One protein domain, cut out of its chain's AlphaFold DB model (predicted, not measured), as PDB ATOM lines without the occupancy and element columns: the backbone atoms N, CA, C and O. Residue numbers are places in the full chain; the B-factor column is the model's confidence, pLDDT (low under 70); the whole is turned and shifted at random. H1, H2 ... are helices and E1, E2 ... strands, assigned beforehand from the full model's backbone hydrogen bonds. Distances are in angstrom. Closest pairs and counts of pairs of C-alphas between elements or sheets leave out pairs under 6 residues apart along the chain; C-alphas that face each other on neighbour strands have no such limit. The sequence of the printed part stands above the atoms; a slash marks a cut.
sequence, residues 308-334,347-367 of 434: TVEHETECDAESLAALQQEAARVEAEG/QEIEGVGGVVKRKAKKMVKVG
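Overview. This is residues 308 to 334 and 347 to 367 of the 434 residues of an uncharacterized protein of Mytilinidion resinicola (UniProt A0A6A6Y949). One long strand, E3, forms the spine of a thin, loose model: E1 pairs with one stretch of it and the short E2 with the other, and helix H1 leads away from this narrow sheet as an arm; residues 324 to 334, of which 324 to 332 belong to H1, stick out free. The printed part has 48 residues, with E1, H1, E2 and E3 in that order along the chain; the sheet's order is E1, E3, E2, all antiparallel, and the class is mixed, helices and strands. The whole is loose, with a radius of gyration of the C-alphas of 13.5 A and spans of 42 by 30 by 17 A.

Along the chain. E1, residues 308 to 314, begins at C-alpha 308 at (360.188, 220.466, 184.448) and is 18.4 A long. H1, residues 317 to 332, measures 22.3 A and ends at C-alpha 332 at (392.442, 209.633, 186.162). E2, residues 347 to 350, is 9.7 A long. E3, residues 356 to 366, measures 28.6 A, bends by 57 degrees at residue 363 and ends at C-alpha 366 at (358.647, 225.159, 188.003).

Arrangement. E3 is the inner strand, and its pairing is staggered: residues 359 to 365 pair with E1 and residues 356 to 359 with E2. E1 and E3 are antiparallel at 151 degrees, with N 311 and O 362 2.9 A apart, within hydrogen-bond range. E2 and E3 form a hairpin, antiparallel at 144 degrees, with N 349 and O 357 2.8 A apart, also within range. The edge strands E1 and E2 are apart. H1 only grazes the sheet, with its residues 319 to 320. In H1 every O i to N i+4 pair is within hydrogen-bond range.

Size, cuts and confidence. The C-alphas of Gly 334 and Gly 367, the two farthest apart, are 43.0 A from each other. Residues 335 to 346 are not printed, and C-alphas 334 and 347 are 24.2 A apart across this cut. The links E1 to H1 and E2 to E3 are tight. The mean pLDDT of the printed part is 74.4; residues 314 to 316, 318 to 320, 334 and 352 are under 70.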
ATOM      1  N   THR A 308     358.724 220.445 184.371       84.31
ATOM      2  CA  THR A 308     360.188 220.466 184.448       84.31
ATOM      3  C   THR A 308     360.714 221.334 183.313       84.31
ATOM      4  O   THR A 308     360.381 221.086 182.159       84.31
ATOM      5  N   VAL A 309     361.487 222.364 183.647       81.50
ATOM      6  CA  VAL A 309     362.063 223.319 182.695       81.50
ATOM      7  C   VAL A 309     363.582 223.289 182.828       81.50
ATOM      8  O   VAL A 309     364.110 223.169 183.937       81.50
ATOM      9  N   GLU A 310     364.273 223.383 181.694       79.88
ATOM     10  CA  GLU A 310     365.715 223.614 181.640       79.88
ATOM     11  C   GLU A 310     366.001 225.047 182.086       79.88
ATOM     12  O   GLU A 310     365.606 226.003 181.422       79.88
ATOM     13  N   HIS A 311     366.651 225.202 183.236       76.00
ATOM     14  CA  HIS A 311     367.043 226.503 183.753       76.00
ATOM     15  C   HIS A 311     368.561 226.651 183.672       76.00
ATOM     16  O   HIS A 311     369.307 225.827 184.209       76.00
ATOM     17  N   GLU A 312     369.017 227.699 182.990       76.00
ATOM     18  CA  GLU A 312     370.424 228.085 182.979       76.00
ATOM     19  C   GLU A 312     370.757 228.788 184.292       76.00
ATOM     20  O   GLU A 312     370.261 229.874 184.584       76.00
ATOM     21  N   THR A 313     371.615 228.164 185.088       71.25
ATOM     22  CA  THR A 313     372.147 228.746 186.321       71.25
ATOM     23  C   THR A 313     373.615 229.092 186.126       71.25
ATOM     24  O   THR A 313     374.372 228.327 185.514       71.25
ATOM     25  N   GLU A 314     374.023 230.255 186.636       69.38
ATOM     26  CA  GLU A 314     375.444 230.571 186.769       69.38
ATOM     27  C   GLU A 314     376.068 229.529 187.703       69.38
ATOM     28  O   GLU A 314     375.462 229.127 188.698       69.38
ATOM     29  N   CYS A 315     377.215 228.979 187.311       64.81
ATOM     30  CA  CYS A 315     377.807 227.880 188.050       64.81
ATOM     31  C   CYS A 315     378.454 228.433 189.327       64.81
ATOM     32  O   CYS A 315     379.525 229.034 189.267       64.81
ATOM     33  N   ASP A 316     377.800 228.235 190.472       67.75
ATOM     34  CA  ASP A 316     378.346 228.616 191.777       67.75
ATOM     35  C   ASP A 316     379.684 227.901 192.047       67.75
ATOM     36  O   ASP A 316     379.937 226.809 191.527       67.75
ATOM     37  N   ALA A 317     380.535 228.483 192.900       70.31
ATOM     38  CA  ALA A 317     381.880 227.969 193.190       70.31
ATOM     39  C   ALA A 317     381.896 226.495 193.643       70.31
ATOM     40  O   ALA A 317     382.775 225.734 193.251       70.31
ATOM     41  N   GLU A 318     380.894 226.072 194.418       69.94
ATOM     42  CA  GLU A 318     380.740 224.683 194.867       69.94
ATOM     43  C   GLU A 318     380.370 223.737 193.712       69.94
ATOM     44  O   GLU A 318     380.913 222.639 193.602       69.94
ATOM     45  N   SER A 319     379.509 224.188 192.794       68.50
ATOM     46  CA  SER A 319     379.152 223.422 191.594       68.50
ATOM     47  C   SER A 319     380.345 223.307 190.644       68.50
ATOM     48  O   SER A 319     380.592 222.237 190.092       68.50
ATOM     49  N   LEU A 320     381.130 224.382 190.501       69.56
ATOM     50  CA  LEU A 320     382.388 224.362 189.753       69.56
ATOM     51  C   LEU A 320     383.396 223.385 190.370       69.56
ATOM     52  O   LEU A 320     384.015 222.625 189.630       69.56
ATOM     53  N   ALA A 321     383.532 223.363 191.697       75.94
ATOM     54  CA  ALA A 321     384.438 222.451 192.393       75.94
ATOM     55  C   ALA A 321     384.028 220.979 192.220       75.94
ATOM     56  O   ALA A 321     384.875 220.141 191.918       75.94
ATOM     57  N   ALA A 322     382.735 220.661 192.343       75.06
ATOM     58  CA  ALA A 322     382.226 219.309 192.105       75.06
ATOM     59  C   ALA A 322     382.500 218.838 190.663       75.06
ATOM     60  O   ALA A 322     382.934 217.710 190.441       75.06
ATOM     61  N   LEU A 323     382.324 219.729 189.685       71.25
ATOM     62  CA  LEU A 323     382.623 219.446 188.280       71.25
ATOM     63  C   LEU A 323     384.121 219.277 188.018       71.25
ATOM     64  O   LEU A 323     384.508 218.417 187.233       71.25
ATOM     65  N   GLN A 324     384.971 220.074 188.670       73.94
ATOM     66  CA  GLN A 324     386.425 219.921 188.588       73.94
ATOM     67  C   GLN A 324     386.882 218.580 189.172       73.94
ATOM     68  O   GLN A 324     387.746 217.929 188.591       73.94
ATOM     69  N   GLN A 325     386.281 218.139 190.279       77.50
ATOM     70  CA  GLN A 325     386.555 216.825 190.865       77.50
ATOM     71  C   GLN A 325     386.124 215.683 189.941       77.50
ATOM     72  O   GLN A 325     386.854 214.707 189.786       77.50
ATOM     73  N   GLU A 326     384.960 215.800 189.304       73.00
ATOM     74  CA  GLU A 326     384.491 214.790 188.358       73.00
ATOM     75  C   GLU A 326     385.345 214.758 187.083       73.00
ATOM     76  O   GLU A 326     385.721 213.678 186.631       73.00
ATOM     77  N   ALA A 327     385.751 215.921 186.564       71.81
ATOM     78  CA  ALA A 327     386.699 216.016 185.457       71.81
ATOM     79  C   ALA A 327     388.047 215.359 185.804       71.81
ATOM     80  O   ALA A 327     388.549 214.559 185.019       71.81
ATOM     81  N   ALA A 328     388.584 215.613 187.002       76.44
ATOM     82  CA  ALA A 328     389.813 214.981 187.477       76.44
ATOM     83  C   ALA A 328     389.667 213.455 187.630       76.44
ATOM     84  O   ALA A 328     390.598 212.715 187.316       76.44
ATOM     85  N   ARG A 329     388.495 212.965 188.066       78.50
ATOM     86  CA  ARG A 329     388.202 211.522 188.142       78.50
ATOM     87  C   ARG A 329     388.219 210.877 186.756       78.50
ATOM     88  O   ARG A 329     388.836 209.833 186.584       78.50
ATOM     89  N   VAL A 330     387.582 211.508 185.771       72.50
ATOM     90  CA  VAL A 330     387.523 211.002 184.390       72.50
ATOM     91  C   VAL A 330     388.903 211.027 183.723       72.50
ATOM     92  O   VAL A 330     389.258 210.085 183.017       72.50
ATOM     93  N   GLU A 331     389.714 212.058 183.985       72.69
ATOM     94  CA  GLU A 331     391.106 212.108 183.518       72.69
ATOM     95  C   GLU A 331     391.967 211.008 184.166       72.69
ATOM     96  O   GLU A 331     392.774 210.379 183.481       72.69
ATOM     97  N   ALA A 332     391.748 210.709 185.452       75.88
ATOM     98  CA  ALA A 332     392.442 209.633 186.162       75.88
ATOM     99  C   ALA A 332     392.051 208.221 185.685       75.88
ATOM    100  O   ALA A 332     392.861 207.302 185.770       75.88
ATOM    101  N   GLU A 333     390.841 208.035 185.145       76.12
ATOM    102  CA  GLU A 333     390.387 206.759 184.570       76.12
ATOM    103  C   GLU A 333     391.112 206.397 183.255       76.12
ATOM    104  O   GLU A 333     390.933 205.293 182.742       76.12
ATOM    105  N   GLY A 334     391.945 207.288 182.696       62.88
ATOM    106  CA  GLY A 334     392.863 206.970 181.591       62.88
ATOM    107  C   GLY A 334     392.182 206.594 180.269       62.88
ATOM    108  O   GLY A 334     392.839 206.145 179.334       62.88
ATOM    109  N   GLN A 347     377.415 224.681 179.303       71.94
ATOM    110  CA  GLN A 347     377.786 225.527 178.181       71.94
ATOM    111  C   GLN A 347     378.926 226.462 178.583       71.94
ATOM    112  O   GLN A 347     378.784 227.289 179.484       71.94
ATOM    113  N   GLU A 348     380.063 226.323 177.909       74.75
ATOM    114  CA  GLU A 348     381.139 227.309 177.919       74.75
ATOM    115  C   GLU A 348     380.770 228.431 176.945       74.75
ATOM    116  O   GLU A 348     380.459 228.182 175.782       74.75
ATOM    117  N   ILE A 349     380.729 229.663 177.444       73.38
ATOM    118  CA  ILE A 349     380.408 230.860 176.670       73.38
ATOM    119  C   ILE A 349     381.613 231.787 176.764       73.38
ATOM    120  O   ILE A 349     381.930 232.290 177.844       73.38
ATOM    121  N   GLU A 350     382.278 232.017 175.639       75.81
ATOM    122  CA  GLU A 350     383.328 233.026 175.534       75.81
ATOM    123  C   GLU A 350     382.692 234.420 175.587       75.81
ATOM    124  O   GLU A 350     381.891 234.804 174.734       75.81
ATOM    125  N   GLY A 351     382.999 235.169 176.642       72.56
ATOM    126  CA  GLY A 351     382.616 236.566 176.767       72.56
ATOM    127  C   GLY A 351     383.511 237.479 175.929       72.56
ATOM    128  O   GLY A 351     384.649 237.143 175.592       72.56
ATOM    129  N   VAL A 352     383.014 238.685 175.648       61.53
ATOM    130  CA  VAL A 352     383.809 239.759 175.038       61.53
ATOM    131  C   VAL A 352     385.017 240.046 175.942       61.53
ATOM    132  O   VAL A 352     384.842 240.422 177.099       61.53
ATOM    133  N   GLY A 353     386.233 239.819 175.431       73.94
ATOM    134  CA  GLY A 353     387.490 239.920 176.189       73.94
ATOM    135  C   GLY A 353     388.171 238.587 176.540       73.94
ATOM    136  O   GLY A 353     389.112 238.593 177.325       73.94
ATOM    137  N   GLY A 354     387.716 237.450 175.994       72.00
ATOM    138  CA  GLY A 354     388.376 236.142 176.167       72.00
ATOM    139  C   GLY A 354     388.084 235.446 177.504       72.00
ATOM    140  O   GLY A 354     388.674 234.413 177.813       72.00
ATOM    141  N   VAL A 355     387.168 235.991 178.309       71.62
ATOM    142  CA  VAL A 355     386.753 235.391 179.584       71.62
ATOM    143  C   VAL A 355     385.699 234.317 179.322       71.62
ATOM    144  O   VAL A 355     384.579 234.630 178.921       71.62
ATOM    145  N   VAL A 356     386.033 233.053 179.585       72.06
ATOM    146  CA  VAL A 356     385.099 231.923 179.452       72.06
ATOM    147  C   VAL A 356     384.189 231.849 180.678       72.06
ATOM    148  O   VAL A 356     384.650 231.621 181.796       72.06
ATOM    149  N   LYS A 357     382.877 232.007 180.480       72.38
ATOM    150  CA  LYS A 357     381.858 231.742 181.502       72.38
ATOM    151  C   LYS A 357     381.269 230.351 181.307       72.38
ATOM    152  O   LYS A 357     380.774 230.027 180.233       72.38
ATOM    153  N   ARG A 358     381.270 229.542 182.367       71.00
ATOM    154  CA  ARG A 358     380.597 228.236 182.401       71.00
ATOM    155  C   ARG A 358     379.188 228.390 182.964       71.00
ATOM    156  O   ARG A 358     379.022 228.802 184.112       71.00
ATOM    157  N   LYS A 359     378.177 228.051 182.165       73.06
ATOM    158  CA  LYS A 359     376.775 227.984 182.589       73.06
ATOM    159  C   LYS A 359     376.324 226.536 182.708       73.06
ATOM    160  O   LYS A 359     376.442 225.772 181.751       73.06
ATOM    161  N   ALA A 360     375.749 226.182 183.852       74.44
ATOM    162  CA  ALA A 360     375.165 224.867 184.070       74.44
ATOM    163  C   ALA A 360     373.666 224.899 183.740       74.44
ATOM    164  O   ALA A 360     372.917 225.714 184.289       74.44
ATOM    165  N   LYS A 361     373.215 223.991 182.873       77.00
ATOM    166  CA  LYS A 361     371.792 223.747 182.610       77.00
ATOM    167  C   LYS A 361     371.281 222.729 183.620       77.00
ATOM    168  O   LYS A 361     371.779 221.608 183.692       77.00
ATOM    169  N   LYS A 362     370.291 223.121 184.422       79.25
ATOM    170  CA  LYS A 362     369.673 222.265 185.436       79.25
ATOM    171  C   LYS A 362     368.190 222.087 185.149       79.25
ATOM    172  O   LYS A 362     367.462 223.058 184.968       79.25
ATOM    173  N   MET A 363     367.727 220.840 185.194       79.50
ATOM    174  CA  MET A 363     366.300 220.523 185.151       79.50
ATOM    175  C   MET A 363     365.643 220.881 186.485       79.50
ATOM    176  O   MET A 363     365.892 220.229 187.503       79.50
ATOM    177  N   VAL A 364     364.801 221.916 186.495       82.81
ATOM    178  CA  VAL A 364     364.102 222.397 187.696       82.81
ATOM    179  C   VAL A 364     362.595 222.297 187.497       82.81
ATOM    180  O   VAL A 364     362.061 222.606 186.435       82.81
ATOM    181  N   LYS A 365     361.883 221.847 188.534       85.75
ATOM    182  CA  LYS A 365     360.421 221.785 188.518       85.75
ATOM    183  C   LYS A 365     359.853 223.163 188.860       85.75
ATOM    184  O   LYS A 365     359.990 223.614 189.996       85.75
ATOM    185  N   VAL A 366     359.213 223.808 187.892       86.12
ATOM    186  CA  VAL A 366     358.647 225.159 188.003       86.12
ATOM    187  C   VAL A 366     357.125 225.074 187.977       86.12
ATOM    188  O   VAL A 366     356.541 224.246 187.271       86.12
ATOM    189  N   GLY A 367     356.462 225.908 188.777       86.12
ATOM    190  CA  GLY A 367     355.004 225.964 188.797       86.12
ATOM    191  C   GLY A 367     354.430 226.427 187.457       86.12
ATOM    192  O   GLY A 367     355.061 227.200 186.741       86.12
TER     193      GLY A 367